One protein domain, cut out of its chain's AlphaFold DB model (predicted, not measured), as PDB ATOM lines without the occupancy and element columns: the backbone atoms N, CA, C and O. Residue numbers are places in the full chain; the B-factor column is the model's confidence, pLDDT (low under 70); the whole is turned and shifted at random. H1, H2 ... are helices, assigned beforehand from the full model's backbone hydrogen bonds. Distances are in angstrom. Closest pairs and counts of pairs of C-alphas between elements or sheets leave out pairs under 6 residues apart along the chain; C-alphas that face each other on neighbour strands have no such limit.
ATOM      1  N   GLN A 149     -39.294  -3.562  -7.723       60.53
ATOM      2  CA  GLN A 149     -38.031  -4.260  -7.904       60.53
ATOM      3  C   GLN A 149     -37.623  -4.286  -9.375       60.53
ATOM      4  O   GLN A 149     -38.456  -4.312 -10.278       60.53
ATOM      5  N   LYS A 150     -36.315  -4.330  -9.619       64.06
ATOM      6  CA  LYS A 150     -35.789  -4.569 -10.960       64.06
ATOM      7  C   LYS A 150     -36.215  -5.965 -11.404       64.06
ATOM      8  O   LYS A 150     -35.826  -6.946 -10.776       64.06
ATOM      9  N   ARG A 151     -37.024  -6.051 -12.459       64.12
ATOM     10  CA  ARG A 151     -37.374  -7.329 -13.087       64.12
ATOM     11  C   ARG A 151     -36.619  -7.453 -14.394       64.12
ATOM     12  O   ARG A 151     -36.518  -6.490 -15.156       64.12
ATOM     13  N   TYR A 152     -36.086  -8.640 -14.624       66.81
ATOM     14  CA  TYR A 152     -35.485  -8.976 -15.900       66.81
ATOM     15  C   TYR A 152     -36.593  -9.320 -16.889       66.81
ATOM     16  O   TYR A 152     -37.513 -10.057 -16.540       66.81
ATOM     17  N   CYS A 153     -36.527  -8.769 -18.095       64.19
ATOM     18  CA  CYS A 153     -37.448  -9.124 -19.169       64.19
ATOM     19  C   CYS A 153     -36.688  -9.712 -20.345       64.19
ATOM     20  O   CYS A 153     -35.610  -9.240 -20.678       64.19
ATOM     21  N   TYR A 154     -37.269 -10.710 -20.995       57.84
ATOM     22  CA  TYR A 154     -36.711 -11.270 -22.212       57.84
ATOM     23  C   TYR A 154     -36.872 -10.272 -23.366       57.84
ATOM     24  O   TYR A 154     -37.990  -9.978 -23.784       57.84
ATOM     25  N   GLY A 155     -35.745  -9.751 -23.853       65.56
ATOM     26  CA  GLY A 155     -35.649  -8.961 -25.078       65.56
ATOM     27  C   GLY A 155     -35.576  -7.439 -24.895       65.56
ATOM     28  O   GLY A 155     -35.833  -6.907 -23.806       65.56
ATOM     29  N   PRO A 156     -35.248  -6.724 -25.985       74.94
ATOM     30  CA  PRO A 156     -35.045  -5.286 -25.963       74.94
ATOM     31  C   PRO A 156     -36.367  -4.553 -25.706       74.94
ATOM     32  O   PRO A 156     -37.437  -4.954 -26.173       74.94
ATOM     33  N   LYS A 157     -36.308  -3.416 -24.998       78.62
ATOM     34  CA  LYS A 157     -37.507  -2.628 -24.626       78.62
ATOM     35  C   LYS A 157     -38.380  -2.232 -25.817       78.62
ATOM     36  O   LYS A 157     -39.592  -2.097 -25.662       78.62
ATOM     37  N   ILE A 158     -37.781  -2.065 -26.996       83.25
ATOM     38  CA  ILE A 158     -38.516  -1.751 -28.222       83.25
ATOM     39  C   ILE A 158     -39.412  -2.911 -28.669       83.25
ATOM     40  O   ILE A 158     -40.546  -2.671 -29.081       83.25
ATOM     41  N   ALA A 159     -38.958  -4.159 -28.529       80.31
ATOM     42  CA  ALA A 159     -39.763  -5.335 -28.839       80.31
ATOM     43  C   ALA A 159     -40.952  -5.441 -27.874       80.31
ATOM     44  O   ALA A 159     -42.083  -5.644 -28.307       80.31
ATOM     45  N   LEU A 160     -40.723  -5.183 -26.583       82.25
ATOM     46  CA  LEU A 160     -41.795  -5.142 -25.580       82.25
ATOM     47  C   LEU A 160     -42.820  -4.050 -25.864       82.25
ATOM     48  O   LEU A 160     -44.011  -4.273 -25.678       82.25
ATOM     49  N   TYR A 161     -42.374  -2.881 -26.325       85.81
ATOM     50  CA  TYR A 161     -43.276  -1.812 -26.738       85.81
ATOM     51  C   TYR A 161     -44.145  -2.237 -27.928       85.81
ATOM     52  O   TYR A 161     -45.354  -2.023 -27.898       85.81
ATOM     53  N   ARG A 162     -43.562  -2.880 -28.950       85.25
ATOM     54  CA  ARG A 162     -44.318  -3.392 -30.107       85.25
ATOM     55  C   ARG A 162     -45.376  -4.410 -29.673       85.25
ATOM     56  O   ARG A 162     -46.543  -4.230 -30.003       85.25
ATOM     57  N   ILE A 163     -44.985  -5.388 -28.853       83.56
ATOM     58  CA  ILE A 163     -45.896  -6.389 -28.274       83.56
ATOM     59  C   ILE A 163     -46.997  -5.710 -27.448       83.56
ATOM     60  O   ILE A 163     -48.161  -6.080 -27.538       83.56
ATOM     61  N   PHE A 164     -46.656  -4.690 -26.657       85.62
ATOM     62  CA  PHE A 164     -47.633  -3.955 -25.858       85.62
ATOM     63  C   PHE A 164     -48.688  -3.266 -26.730       85.62
ATOM     64  O   PHE A 164     -49.874  -3.356 -26.426       85.62
ATOM     65  N   ILE A 165     -48.275  -2.600 -27.810       87.31
ATOM     66  CA  ILE A 165     -49.202  -1.938 -28.738       87.31
ATOM     67  C   ILE A 165     -50.076  -2.962 -29.476       87.31
ATOM     68  O   ILE A 165     -51.256  -2.703 -29.691       87.31
ATOM     69  N   GLU A 166     -49.519  -4.123 -29.825       83.62
ATOM     70  CA  GLU A 166     -50.251  -5.215 -30.474       83.62
ATOM     71  C   GLU A 166     -51.307  -5.839 -29.550       83.62
ATOM     72  O   GLU A 166     -52.454  -6.019 -29.952       83.62
ATOM     73  N   LEU A 167     -50.945  -6.119 -28.295       76.56
ATOM     74  CA  LEU A 167     -51.845  -6.730 -27.311       76.56
ATOM     75  C   LEU A 167     -52.869  -5.740 -26.739       76.56
ATOM     76  O   LEU A 167     -53.982  -6.132 -26.391       76.56
ATOM     77  N   PHE A 168     -52.506  -4.461 -26.627       84.69
ATOM     78  CA  PHE A 168     -53.322  -3.426 -25.990       84.69
ATOM     79  C   PHE A 168     -53.481  -2.188 -26.889       84.69
ATOM     80  O   PHE A 168     -53.102  -1.083 -26.492       84.69
ATOM     81  N   PRO A 169     -54.097  -2.318 -28.079       81.88
ATOM     82  CA  PRO A 169     -54.192  -1.221 -29.047       81.88
ATOM     83  C   PRO A 169     -55.015  -0.024 -28.541       81.88
ATOM     84  O   PRO A 169     -54.859   1.094 -29.024       81.88
ATOM     85  N   PHE A 170     -55.877  -0.233 -27.543       84.81
ATOM     86  CA  PHE A 170     -56.660   0.822 -26.895       84.81
ATOM     87  C   PHE A 170     -55.852   1.639 -25.870       84.81
ATOM     88  O   PHE A 170     -56.261   2.740 -25.493       84.81
ATOM     89  N   ALA A 171     -54.712   1.129 -25.399       79.25
ATOM     90  CA  ALA A 171     -53.869   1.808 -24.427       79.25
ATOM     91  C   ALA A 171     -52.951   2.811 -25.140       79.25
ATOM     92  O   ALA A 171     -51.792   2.522 -25.438       79.25
ATOM     93  N   ALA A 172     -53.468   4.014 -25.399       84.12
ATOM     94  CA  ALA A 172     -52.703   5.090 -26.021       84.12
ATOM     95  C   ALA A 172     -51.478   5.462 -25.162       84.12
ATOM     96  O   ALA A 172     -51.577   6.164 -24.153       84.12
ATOM     97  N   THR A 173     -50.300   4.991 -25.565       84.69
ATOM     98  CA  THR A 173     -49.027   5.323 -24.926       84.69
ATOM     99  C   THR A 173     -47.983   5.637 -25.982       84.69
ATOM    100  O   THR A 173     -47.870   4.947 -26.988       84.69
ATOM    101  N   SER A 174     -47.192   6.679 -25.747       88.19
ATOM    102  CA  SER A 174     -46.004   6.930 -26.554       88.19
ATOM    103  C   SER A 174     -44.866   6.000 -26.129       88.19
ATOM    104  O   SER A 174     -44.822   5.534 -24.985       88.19
ATOM    105  N   GLN A 175     -43.906   5.785 -27.029       83.88
ATOM    106  CA  GLN A 175     -42.689   5.028 -26.739       83.88
ATOM    107  C   GLN A 175     -41.941   5.603 -25.525       83.88
ATOM    108  O   GLN A 175     -41.592   4.863 -24.610       83.88
ATOM    109  N   SER A 176     -41.765   6.926 -25.446       79.38
ATOM    110  CA  SER A 176     -41.088   7.571 -24.311       79.38
ATOM    111  C   SER A 176     -41.809   7.321 -22.983       79.38
ATOM    112  O   SER A 176     -41.169   7.046 -21.969       79.38
ATOM    113  N   ASN A 177     -43.147   7.361 -22.979       78.50
ATOM    114  CA  ASN A 177     -43.939   7.063 -21.785       78.50
ATOM    115  C   ASN A 177     -43.800   5.588 -21.376       78.50
ATOM    116  O   ASN A 177     -43.609   5.283 -20.199       78.50
ATOM    117  N   PHE A 178     -43.811   4.674 -22.351       85.06
ATOM    118  CA  PHE A 178     -43.569   3.255 -22.108       85.06
ATOM    119  C   PHE A 178     -42.188   3.011 -21.485       85.06
ATOM    120  O   PHE A 178     -42.078   2.291 -20.494       85.06
ATOM    121  N   TYR A 179     -41.138   3.658 -21.998       79.38
ATOM    122  CA  TYR A 179     -39.771   3.524 -21.483       79.38
ATOM    123  C   TYR A 179     -39.641   4.041 -20.046       79.38
ATOM    124  O   TYR A 179     -39.033   3.370 -19.211       79.38
ATOM    125  N   ASN A 180     -40.261   5.184 -19.737       78.31
ATOM    126  CA  ASN A 180     -40.279   5.736 -18.380       78.31
ATOM    127  C   ASN A 180     -40.986   4.788 -17.400       78.31
ATOM    128  O   ASN A 180     -40.470   4.499 -16.321       78.31
ATOM    129  N   LYS A 181     -42.140   4.235 -17.793       78.00
ATOM    130  CA  LYS A 181     -42.894   3.275 -16.969       78.00
ATOM    131  C   LYS A 181     -42.159   1.945 -16.784       78.00
ATOM    132  O   LYS A 181     -42.263   1.319 -15.731       78.00
ATOM    133  N   THR A 182     -41.369   1.538 -17.775       79.44
ATOM    134  CA  THR A 182     -40.570   0.304 -17.769       79.44
ATOM    135  C   THR A 182     -39.105   0.544 -17.394       79.44
ATOM    136  O   THR A 182     -38.239  -0.276 -17.697       79.44
ATOM    137  N   GLN A 183     -38.774   1.639 -16.701       79.50
ATOM    138  CA  GLN A 183     -37.386   1.935 -16.318       79.50
ATOM    139  C   GLN A 183     -36.748   0.840 -15.441       79.50
ATOM    140  O   GLN A 183     -35.565   0.547 -15.597       79.50
ATOM    141  N   ASN A 184     -37.546   0.174 -14.596       71.44
ATOM    142  CA  ASN A 184     -37.096  -0.938 -13.747       71.44
ATOM    143  C   ASN A 184     -37.099  -2.293 -14.464       71.44
ATOM    144  O   ASN A 184     -36.672  -3.289 -13.880       71.44
ATOM    145  N   VAL A 185     -37.573  -2.344 -15.709       74.88
ATOM    146  CA  VAL A 185     -37.392  -3.513 -16.560       74.88
ATOM    147  C   VAL A 185     -35.979  -3.436 -17.113       74.88
ATOM    148  O   VAL A 185     -35.645  -2.521 -17.870       74.88
ATOM    149  N   ILE A 186     -35.136  -4.357 -16.669       72.81
ATOM    150  CA  ILE A 186     -33.750  -4.454 -17.113       72.81
ATOM    151  C   ILE A 186     -33.678  -5.592 -18.110       72.81
ATOM    152  O   ILE A 186     -34.118  -6.703 -17.826       72.81
ATOM    153  N   GLU A 187     -33.112  -5.318 -19.276       66.50
ATOM    154  CA  GLU A 187     -32.733  -6.385 -20.186       66.50
ATOM    155  C   GLU A 187     -31.627  -7.204 -19.508       66.50
ATOM    156  O   GLU A 187     -30.598  -6.644 -19.103       66.50
ATOM    157  N   PRO A 188     -31.847  -8.501 -19.250       61.41
ATOM    158  CA  PRO A 188     -30.838  -9.322 -18.632       61.41
ATOM    159  C   PRO A 188     -29.645  -9.372 -19.582       61.41
ATOM    160  O   PRO A 188     -29.785  -9.718 -20.748       61.41
ATOM    161  N   ARG A 189     -28.456  -9.034 -19.065       59.12
ATOM    162  CA  ARG A 189     -27.206  -9.083 -19.845       59.12
ATOM    163  C   ARG A 189     -26.942 -10.462 -20.449       59.12
ATOM    164  O   ARG A 189     -26.245 -10.556 -21.445       59.12
TER     165      ARG A 189
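AT A GLANCE: This is residues 149 to 189 of the 240 residues of an uncharacterized protein of Streblomastix strix (UniProt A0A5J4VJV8). Two short helices, H1 and H2, set nearly at right angles to each other, lie along a chain that makes one elongated loop. At one end of the loop the chain turns back through residues 166 to 172, which stick out; at the other end residues 151 to 152 and 185 to 186 run side by side as a short parallel pairing. The printed part has 41 residues with H1 and then H2 along the chain, and no named strand; the class is all helix, though under half of the residues, 18, are in named elements. The whole is compact, with a radius of gyration of the C-alphas of 10.2 A, and spans 30 by 16 by 14 A.

IN THESE COORDINATES: The printed part begins with the C-alpha of Gln 149 at (-38.031, -4.260, -7.904). H1, residues 157 to 167, begins with C-alpha 157 at (-37.507, -2.628, -24.626) and is 15.2 A long from first to last C-alpha. H2, residues 175 to 181, is 9.9 A long and ends with C-alpha 181 at (-42.894, 3.275, -16.969).

HOW THE PARTS SIT: H1 and H2 only just touch, with 3 pairs of C-alphas within 8 A. Their closest C-alphas are those of Tyr 161 and Gln 175, 6.9 A apart. Their lines are about perpendicular, at 80 degrees, and their centres are 11.2 A apart. In H1 and H2 every O i to N i+4 pair is within hydrogen-bond range.

THE WHOLE: The two C-alphas farthest apart are those of Phe 170 and Arg 189, 31.9 A. The printed part has no cut, and the link from H1 to H2, 7 residues, is short. The mean pLDDT of the printed part is 76.7; it is under 70 in residues 149 to 155 and 187 to 189.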